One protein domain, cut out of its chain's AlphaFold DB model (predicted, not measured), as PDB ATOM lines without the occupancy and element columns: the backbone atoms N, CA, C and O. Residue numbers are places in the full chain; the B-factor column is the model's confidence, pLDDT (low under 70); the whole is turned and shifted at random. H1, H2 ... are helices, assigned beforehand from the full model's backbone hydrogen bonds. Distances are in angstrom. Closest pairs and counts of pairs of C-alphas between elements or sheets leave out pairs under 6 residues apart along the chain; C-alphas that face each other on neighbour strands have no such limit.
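What this domain is: This is residues 106 to 176 of the 240 residues of the protein "CCT domain-containing protein" of Paramecium tetraurelia (UniProt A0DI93). The model is an open, hook-like chain of helices round an empty middle: the long H5 and the shorter H4 make a wide, open corner at Thr 153, and beyond the far end of H4 the chain turns through the small H3 and folds back as H2, across a gap from H4, with H1 set crosswise at the far end of H2. No helix touches another, and residues 161 to 176, of which 161 to 174 belong to H5, stick out as an arm. The printed part has 71 residues with five named helices, in the order H1, H2, H3, H4, H5, and no named strand; its class is all helix. It is only just extended, close to loose, with a radius of gyration of the C-alphas of 17.2 A, and its outline is elongated, with spans of 52 by 31 by 25 A.

Where its parts are: The longest helix, H5, covers residues 154 to 174 and measures 30.3 A from first to last C-alpha; it ends at C-alpha 174, at (42.202, 9.146, 66.971). H4, residues 138 to 152, measures 20.5 A and begins at C-alpha 138, at (16.810, 4.338, 106.266). H3 is residues 132 to 135, 5.0 A long. H2 is residues 120 to 128, 12.8 A long. H1 is residues 108 to 117, 14.2 A long, and begins at C-alpha 108, at (13.078, 0.371, 76.937).

How they stand to each other: H5 and H4 are close but not clearly touching; their closest C-alphas, those of Cys 151 and Gln 157, are 7.0 A apart. Their lines stand at a steep tilt of 58 degrees, and they run the same way. At the other end of H4, H3 is close but not clearly touching it, with the C-alphas of Ile 134 and Thr 140 closest at 7.0 A. H2 and H3 are apart, but only just, their closest C-alphas being 8.4 A from each other. H2 is apart from H4 and from H5. H1 is apart from each of the other four helices. In H1, H2, H4 and H5 every O i to N i+4 pair is within hydrogen-bond range; H3, with 4 residues, is too short for such a pair, and its one O i to N i+3 pair is within range.

The domain as a whole: The two C-alphas farthest apart are those of Lys 133 and Arg 176, at 52.8 A. The printed part, residues 106 to 176, has no cut, and its four links between helices are tight. The mean pLDDT of the printed part is 75.3. It is under 70 at residue 106, residue 114, residues 117 to 118, residues 120 to 136 and residues 150 to 152. H2 has a mean pLDDT of 58 and H5 one of 91.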
ATOM      1  N   PRO A 106      10.511  -0.018  83.857       66.12
ATOM      2  CA  PRO A 106      10.373   0.982  82.816       66.12
ATOM      3  C   PRO A 106      10.589   0.311  81.459       66.12
ATOM      4  O   PRO A 106      11.484  -0.510  81.273       66.12
ATOM      5  N   SER A 107       9.736   0.641  80.498       79.62
ATOM      6  CA  SER A 107       9.919   0.196  79.121       79.62
ATOM      7  C   SER A 107      11.266   0.683  78.582       79.62
ATOM      8  O   SER A 107      11.754   1.749  78.959       79.62
ATOM      9  N   THR A 108      11.833  -0.033  77.613       78.56
ATOM     10  CA  THR A 108      13.078   0.371  76.937       78.56
ATOM     11  C   THR A 108      12.994   1.793  76.363       78.56
ATOM     12  O   THR A 108      13.993   2.503  76.288       78.56
ATOM     13  N   SER A 109      11.796   2.262  75.992       72.06
ATOM     14  CA  SER A 109      11.592   3.650  75.563       72.06
ATOM     15  C   SER A 109      11.665   4.651  76.719       72.06
ATOM     16  O   SER A 109      12.174   5.752  76.524       72.06
ATOM     17  N   GLN A 110      11.167   4.295  77.904       70.31
ATOM     18  CA  GLN A 110      11.269   5.125  79.107       70.31
ATOM     19  C   GLN A 110      12.707   5.172  79.624       70.31
ATOM     20  O   GLN A 110      13.168   6.243  79.997       70.31
ATOM     21  N   GLU A 111      13.444   4.061  79.580       71.75
ATOM     22  CA  GLU A 111      14.867   4.042  79.944       71.75
ATOM     23  C   GLU A 111      15.694   4.951  79.028       71.75
ATOM     24  O   GLU A 111      16.454   5.793  79.504       71.75
ATOM     25  N   ASN A 112      15.488   4.853  77.713       72.19
ATOM     26  CA  ASN A 112      16.160   5.728  76.752       72.19
ATOM     27  C   ASN A 112      15.740   7.199  76.901       72.19
ATOM     28  O   ASN A 112      16.563   8.091  76.708       72.19
ATOM     29  N   PHE A 113      14.483   7.467  77.267       71.56
ATOM     30  CA  PHE A 113      14.013   8.819  77.574       71.56
ATOM     31  C   PHE A 113      14.711   9.382  78.818       71.56
ATOM     32  O   PHE A 113      15.260  10.476  78.758       71.56
ATOM     33  N   ILE A 114      14.762   8.617  79.911       67.62
ATOM     34  CA  ILE A 114      15.400   9.014  81.175       67.62
ATOM     35  C   ILE A 114      16.890   9.308  80.970       67.62
ATOM     36  O   ILE A 114      17.379  10.336  81.434       67.62
ATOM     37  N   LEU A 115      17.595   8.446  80.231       70.69
ATOM     38  CA  LEU A 115      19.026   8.601  79.952       70.69
ATOM     39  C   LEU A 115      19.345   9.798  79.044       70.69
ATOM     40  O   LEU A 115      20.428  10.366  79.162       70.69
ATOM     41  N   ASN A 116      18.425  10.182  78.156       71.94
ATOM     42  CA  ASN A 116      18.623  11.306  77.237       71.94
ATOM     43  C   ASN A 116      18.135  12.653  77.792       71.94
ATOM     44  O   ASN A 116      18.637  13.686  77.356       71.94
ATOM     45  N   PHE A 117      17.159  12.667  78.706       59.16
ATOM     46  CA  PHE A 117      16.558  13.909  79.211       59.16
ATOM     47  C   PHE A 117      17.092  14.374  80.561       59.16
ATOM     48  O   PHE A 117      17.012  15.568  80.844       59.16
ATOM     49  N   ILE A 118      17.607  13.476  81.403       63.56
ATOM     50  CA  ILE A 118      18.026  13.850  82.754       63.56
ATOM     51  C   ILE A 118      19.552  13.921  82.799       63.56
ATOM     52  O   ILE A 118      20.234  12.900  82.901       63.56
ATOM     53  N   ASN A 119      20.098  15.139  82.730       70.31
ATOM     54  CA  ASN A 119      21.529  15.344  82.931       70.31
ATOM     55  C   ASN A 119      21.915  14.930  84.354       70.31
ATOM     56  O   ASN A 119      21.141  15.072  85.302       70.31
ATOM     57  N   GLN A 120      23.153  14.469  84.529       61.00
ATOM     58  CA  GLN A 120      23.678  14.103  85.846       61.00
ATOM     59  C   GLN A 120      23.590  15.270  86.851       61.00
ATOM     60  O   GLN A 120      23.358  15.044  88.037       61.00
ATOM     61  N   ASP A 121      23.670  16.508  86.359       52.88
ATOM     62  CA  ASP A 121      23.473  17.731  87.141       52.88
ATOM     63  C   ASP A 121      22.009  17.955  87.556       52.88
ATOM     64  O   ASP A 121      21.747  18.477  88.639       52.88
ATOM     65  N   ASP A 122      21.039  17.519  86.747       57.47
ATOM     66  CA  ASP A 122      19.609  17.616  87.064       57.47
ATOM     67  C   ASP A 122      19.195  16.565  88.100       57.47
ATOM     68  O   ASP A 122      18.401  16.867  88.987       57.47
ATOM     69  N   LEU A 123      19.816  15.377  88.092       61.25
ATOM     70  CA  LEU A 123      19.687  14.402  89.187       61.25
ATOM     71  C   LEU A 123      20.185  14.972  90.523       61.25
ATOM     72  O   LEU A 123      19.536  14.781  91.551       61.25
ATOM     73  N   GLN A 124      21.309  15.697  90.520       58.53
ATOM     74  CA  GLN A 124      21.813  16.371  91.724       58.53
ATOM     75  C   GLN A 124      20.881  17.507  92.161       58.53
ATOM     76  O   GLN A 124      20.621  17.666  93.350       58.53
ATOM     77  N   ARG A 125      20.313  18.260  91.214       55.16
ATOM     78  CA  ARG A 125      19.363  19.348  91.496       55.16
ATOM     79  C   ARG A 125      18.044  18.835  92.084       55.16
ATOM     80  O   ARG A 125      17.527  19.435  93.023       55.16
ATOM     81  N   ILE A 126      17.546  17.701  91.587       60.56
ATOM     82  CA  ILE A 126      16.404  16.978  92.167       60.56
ATOM     83  C   ILE A 126      16.742  16.535  93.593       60.56
ATOM     84  O   ILE A 126      15.926  16.718  94.491       60.56
ATOM     85  N   LYS A 127      17.967  16.049  93.834       57.44
ATOM     86  CA  LYS A 127      18.444  15.638  95.163       57.44
ATOM     87  C   LYS A 127      18.500  16.791  96.178       57.44
ATOM     88  O   LYS A 127      18.193  16.575  97.343       57.44
ATOM     89  N   VAL A 128      18.825  18.008  95.733       57.00
ATOM     90  CA  VAL A 128      18.830  19.236  96.561       57.00
ATOM     91  C   VAL A 128      17.411  19.694  96.941       57.00
ATOM     92  O   VAL A 128      17.244  20.386  97.941       57.00
ATOM     93  N   GLY A 129      16.386  19.299  96.180       53.78
ATOM     94  CA  GLY A 129      14.978  19.621  96.449       53.78
ATOM     95  C   GLY A 129      14.192  18.545  97.210       53.78
ATOM     96  O   GLY A 129      12.993  18.721  97.421       53.78
ATOM     97  N   LEU A 130      14.823  17.431  97.594       55.66
ATOM     98  CA  LEU A 130      14.168  16.382  98.375       55.66
ATOM     99  C   LEU A 130      14.072  16.791  99.848       55.66
ATOM    100  O   LEU A 130      15.033  17.286 100.435       55.66
ATOM    101  N   ASP A 131      12.900  16.568 100.443       52.66
ATOM    102  CA  ASP A 131      12.661  16.797 101.868       52.66
ATOM    103  C   ASP A 131      13.667  15.976 102.697       52.66
ATOM    104  O   ASP A 131      13.932  14.809 102.389       52.66
ATOM    105  N   TYR A 132      14.228  16.560 103.758       61.47
ATOM    106  CA  TYR A 132      15.271  15.940 104.599       61.47
ATOM    107  C   TYR A 132      14.827  14.587 105.176       61.47
ATOM    108  O   TYR A 132      15.644  13.703 105.404       61.47
ATOM    109  N   LYS A 133      13.513  14.375 105.303       55.69
ATOM    110  CA  LYS A 133      12.896  13.105 105.713       55.69
ATOM    111  C   LYS A 133      13.095  11.957 104.716       55.69
ATOM    112  O   LYS A 133      13.059  10.806 105.127       55.69
ATOM    113  N   ILE A 134      13.264  12.259 103.429       61.84
ATOM    114  CA  ILE A 134      13.528  11.272 102.367       61.84
ATOM    115  C   ILE A 134      15.033  10.993 102.270       61.84
ATOM    116  O   ILE A 134      15.432   9.865 101.982       61.84
ATOM    117  N   LEU A 135      15.863  12.010 102.529       60.72
ATOM    118  CA  LEU A 135      17.321  11.878 102.563       60.72
ATOM    119  C   LEU A 135      17.792  11.038 103.762       60.72
ATOM    120  O   LEU A 135      18.651  10.177 103.600       60.72
ATOM    121  N   ASP A 136      17.175  11.244 104.928       69.88
ATOM    122  CA  ASP A 136      17.432  10.472 106.151       69.88
ATOM    123  C   ASP A 136      16.602   9.181 106.235       69.88
ATOM    124  O   ASP A 136      16.655   8.469 107.243       69.88
ATOM    125  N   ASP A 137      15.827   8.852 105.194       83.25
ATOM    126  CA  ASP A 137      15.080   7.604 105.181       83.25
ATOM    127  C   ASP A 137      16.058   6.411 105.201       83.25
ATOM    128  O   ASP A 137      16.957   6.309 104.353       83.25
ATOM    129  N   PRO A 138      15.906   5.471 106.150       80.19
ATOM    130  CA  PRO A 138      16.810   4.338 106.266       80.19
ATOM    131  C   PRO A 138      16.855   3.451 105.015       80.19
ATOM    132  O   PRO A 138      17.841   2.728 104.848       80.19
ATOM    133  N   GLN A 139      15.847   3.472 104.133       78.19
ATOM    134  CA  GLN A 139      15.916   2.745 102.862       78.19
ATOM    135  C   GLN A 139      16.769   3.496 101.838       78.19
ATOM    136  O   GLN A 139      17.634   2.871 101.217       78.19
ATOM    137  N   THR A 140      16.617   4.820 101.729       74.56
ATOM    138  CA  THR A 140      17.494   5.673 100.907       74.56
ATOM    139  C   THR A 140      18.958   5.529 101.329       74.56
ATOM    140  O   THR A 140      19.822   5.266 100.490       74.56
ATOM    141  N   LEU A 141      19.246   5.573 102.633       77.38
ATOM    142  CA  LEU A 141      20.611   5.440 103.156       77.38
ATOM    143  C   LEU A 141      21.218   4.049 102.896       77.38
ATOM    144  O   LEU A 141      22.420   3.911 102.644       77.38
ATOM    145  N   ARG A 142      20.396   2.993 102.949       77.25
ATOM    146  CA  ARG A 142      20.811   1.626 102.586       77.25
ATOM    147  C   ARG A 142      21.095   1.505 101.095       77.25
ATOM    148  O   ARG A 142      22.072   0.856 100.727       77.25
ATOM    149  N   PHE A 143      20.276   2.135 100.258       77.25
ATOM    150  CA  PHE A 143      20.474   2.165  98.816       77.25
ATOM    151  C   PHE A 143      21.764   2.904  98.443       77.25
ATOM    152  O   PHE A 143      22.576   2.362  97.695       77.25
ATOM    153  N   GLU A 144      22.015   4.078  99.025       74.12
ATOM    154  CA  GLU A 144      23.259   4.820  98.797       74.12
ATOM    155  C   GLU A 144      24.490   4.023  99.234       74.12
ATOM    156  O   GLU A 144      25.435   3.888  98.458       74.12
ATOM    157  N   ASN A 145      24.463   3.410 100.422       78.44
ATOM    158  CA  ASN A 145      25.554   2.548 100.883       78.44
ATOM    159  C   ASN A 145      25.764   1.328  99.977       78.44
ATOM    160  O   ASN A 145      26.905   0.939  99.732       78.44
ATOM    161  N   TRP A 146      24.692   0.738  99.449       78.06
ATOM    162  CA  TRP A 146      24.780  -0.380  98.513       78.06
ATOM    163  C   TRP A 146      25.394   0.043  97.171       78.06
ATOM    164  O   TRP A 146      26.312  -0.620  96.685       78.06
ATOM    165  N   VAL A 147      24.982   1.184  96.610       73.62
ATOM    166  CA  VAL A 147      25.587   1.759  95.393       73.62
ATOM    167  C   VAL A 147      27.062   2.104  95.630       73.62
ATOM    168  O   VAL A 147      27.919   1.761  94.811       73.62
ATOM    169  N   GLN A 148      27.386   2.704  96.777       71.56
ATOM    170  CA  GLN A 148      28.755   3.011  97.195       71.56
ATOM    171  C   GLN A 148      29.602   1.732  97.297       71.56
ATOM    172  O   GLN A 148      30.727   1.681  96.798       71.56
ATOM    173  N   GLN A 149      29.061   0.671  97.902       70.69
ATOM    174  CA  GLN A 149      29.734  -0.617  98.069       70.69
ATOM    175  C   GLN A 149      29.952  -1.318  96.728       70.69
ATOM    176  O   GLN A 149      31.045  -1.833  96.483       70.69
ATOM    177  N   MET A 150      28.963  -1.272  95.832       63.75
ATOM    178  CA  MET A 150      29.084  -1.771  94.467       63.75
ATOM    179  C   MET A 150      30.204  -1.044  93.721       63.75
ATOM    180  O   MET A 150      31.103  -1.697  93.189       63.75
ATOM    181  N   CYS A 151      30.234   0.286  93.750       63.59
ATOM    182  CA  CYS A 151      31.282   1.084  93.109       63.59
ATOM    183  C   CYS A 151      32.679   0.873  93.728       63.59
ATOM    184  O   CYS A 151      33.684   0.933  93.017       63.59
ATOM    185  N   ASN A 152      32.752   0.562  95.026       64.44
ATOM    186  CA  ASN A 152      34.008   0.400  95.765       64.44
ATOM    187  C   ASN A 152      34.571  -1.025  95.782       64.44
ATOM    188  O   ASN A 152      35.666  -1.236  96.314       64.44
ATOM    189  N   THR A 153      33.886  -2.015  95.203       74.69
ATOM    190  CA  THR A 153      34.491  -3.344  95.076       74.69
ATOM    191  C   THR A 153      35.777  -3.253  94.246       74.69
ATOM    192  O   THR A 153      35.825  -2.619  93.190       74.69
ATOM    193  N   LYS A 154      36.852  -3.911  94.701       75.62
ATOM    194  CA  LYS A 154      38.153  -3.913  93.999       75.62
ATOM    195  C   LYS A 154      38.027  -4.374  92.536       75.62
ATOM    196  O   LYS A 154      38.780  -3.922  91.676       75.62
ATOM    197  N   ALA A 155      37.059  -5.248  92.254       75.62
ATOM    198  CA  ALA A 155      36.717  -5.689  90.905       75.62
ATOM    199  C   ALA A 155      36.182  -4.536  90.036       75.62
ATOM    200  O   ALA A 155      36.711  -4.310  88.946       75.62
ATOM    201  N   ASN A 156      35.229  -3.748  90.544       75.75
ATOM    202  CA  ASN A 156      34.677  -2.600  89.821       75.75
ATOM    203  C   ASN A 156      35.682  -1.456  89.682       75.75
ATOM    204  O   ASN A 156      35.765  -0.843  88.617       75.75
ATOM    205  N   GLN A 157      36.537  -1.233  90.683       80.31
ATOM    206  CA  GLN A 157      37.649  -0.285  90.558       80.31
ATOM    207  C   GLN A 157      38.603  -0.681  89.421       80.31
ATOM    208  O   GLN A 157      38.968   0.157  88.593       80.31
ATOM    209  N   LYS A 158      38.967  -1.968  89.324       87.25
ATOM    210  CA  LYS A 158      39.812  -2.483  88.236       87.25
ATOM    211  C   LYS A 158      39.132  -2.345  86.873       87.25
ATOM    212  O   LYS A 158      39.783  -1.954  85.899       87.25
ATOM    213  N   GLU A 159      37.837  -2.637  86.784       87.69
ATOM    214  CA  GLU A 159      37.080  -2.484  85.541       87.69
ATOM    215  C   GLU A 159      36.990  -1.017  85.105       87.69
ATOM    216  O   GLU A 159      37.249  -0.702  83.940       87.69
ATOM    217  N   MET A 160      36.706  -0.107  86.035       85.25
ATOM    218  CA  MET A 160      36.667   1.331  85.783       85.25
ATOM    219  C   MET A 160      38.031   1.856  85.319       85.25
ATOM    220  O   MET A 160      38.115   2.550  84.303       85.25
ATOM    221  N   GLN A 161      39.124   1.454  85.977       88.69
ATOM    222  CA  GLN A 161      40.481   1.783  85.530       88.69
ATOM    223  C   GLN A 161      40.762   1.259  84.116       88.69
ATOM    224  O   GLN A 161      41.373   1.962  83.305       88.69
ATOM    225  N   ARG A 162      40.303   0.043  83.785       94.31
ATOM    226  CA  ARG A 162      40.420  -0.509  82.428       94.31
ATOM    227  C   ARG A 162      39.641   0.338  81.423       94.31
ATOM    228  O   ARG A 162      40.211   0.697  80.396       94.31
ATOM    229  N   LYS A 163      38.389   0.697  81.723       93.38
ATOM    230  CA  LYS A 163      37.549   1.558  80.868       93.38
ATOM    231  C   LYS A 163      38.222   2.907  80.605       93.38
ATOM    232  O   LYS A 163      38.316   3.319  79.451       93.38
ATOM    233  N   LEU A 164      38.792   3.541  81.632       93.38
ATOM    234  CA  LEU A 164      39.542   4.796  81.487       93.38
ATOM    235  C   LEU A 164      40.795   4.639  80.612       93.38
ATOM    236  O   LEU A 164      41.051   5.478  79.749       93.38
ATOM    237  N   LYS A 165      41.567   3.560  80.793       96.56
ATOM    238  CA  LYS A 165      42.740   3.269  79.948       96.56
ATOM    239  C   LYS A 165      42.346   3.043  78.487       96.56
ATOM    240  O   LYS A 165      43.014   3.568  77.599       96.56
ATOM    241  N   VAL A 166      41.259   2.308  78.239       97.69
ATOM    242  CA  VAL A 166      40.721   2.081  76.887       97.69
ATOM    243  C   VAL A 166      40.264   3.396  76.260       97.69
ATOM    244  O   VAL A 166      40.641   3.675  75.126       97.69
ATOM    245  N   LYS A 167      39.541   4.243  77.003       96.88
ATOM    246  CA  LYS A 167      39.124   5.570  76.528       96.88
ATOM    247  C   LYS A 167      40.328   6.425  76.113       96.88
ATOM    248  O   LYS A 167      40.394   6.860  74.967       96.88
ATOM    249  N   LYS A 168      41.339   6.548  76.985       97.81
ATOM    250  CA  LYS A 168      42.595   7.264  76.680       97.81
ATOM    251  C   LYS A 168      43.314   6.690  75.457       97.81
ATOM    252  O   LYS A 168      43.891   7.435  74.668       97.81
ATOM    253  N   TYR A 169      43.308   5.368  75.294       98.31
ATOM    254  CA  TYR A 169      43.892   4.722  74.122       98.31
ATOM    255  C   TYR A 169      43.151   5.096  72.834       98.31
ATOM    256  O   TYR A 169      43.804   5.422  71.845       98.31
ATOM    257  N   LEU A 170      41.815   5.076  72.838       98.06
ATOM    258  CA  LEU A 170      41.008   5.441  71.672       98.06
ATOM    259  C   LEU A 170      41.200   6.914  71.297       98.06
ATOM    260  O   LEU A 170      41.426   7.208  70.125       98.06
ATOM    261  N   GLU A 171      41.227   7.812  72.282       98.06
ATOM    262  CA  GLU A 171      41.556   9.229  72.082       98.06
ATOM    263  C   GLU A 171      42.964   9.395  71.488       98.06
ATOM    264  O   GLU A 171      43.145  10.069  70.475       98.06
ATOM    265  N   LYS A 172      43.973   8.706  72.044       98.56
ATOM    266  CA  LYS A 172      45.348   8.714  71.512       98.56
ATOM    267  C   LYS A 172      45.426   8.154  70.089       98.56
ATOM    268  O   LYS A 172      46.228   8.637  69.293       98.56
ATOM    269  N   LYS A 173      44.637   7.122  69.774       98.06
ATOM    270  CA  LYS A 173      44.574   6.510  68.440       98.06
ATOM    271  C   LYS A 173      43.959   7.477  67.431       98.06
ATOM    272  O   LYS A 173      44.505   7.608  66.341       98.06
ATOM    273  N   HIS A 174      42.868   8.144  67.802       97.69
ATOM    274  CA  HIS A 174      42.202   9.146  66.971       97.69
ATOM    275  C   HIS A 174      43.109  10.358  66.712       97.69
ATOM    276  O   HIS A 174      43.275  10.771  65.570       97.69
ATOM    277  N   ASN A 175      43.799  10.842  67.746       96.94
ATOM    278  CA  ASN A 175      44.675  12.015  67.671       96.94
ATOM    279  C   ASN A 175      46.081  11.713  67.120       96.94
ATOM    280  O   ASN A 175      46.989  12.539  67.229       96.94
ATOM    281  N   ARG A 176      46.318  10.517  66.567       97.44
ATOM    282  CA  ARG A 176      47.646  10.138  66.081       97.44
ATOM    283  C   ARG A 176      47.955  10.861  64.770       97.44
ATOM    284  O   ARG A 176      47.342  10.601  63.743       97.44
TER     285      ARG A 176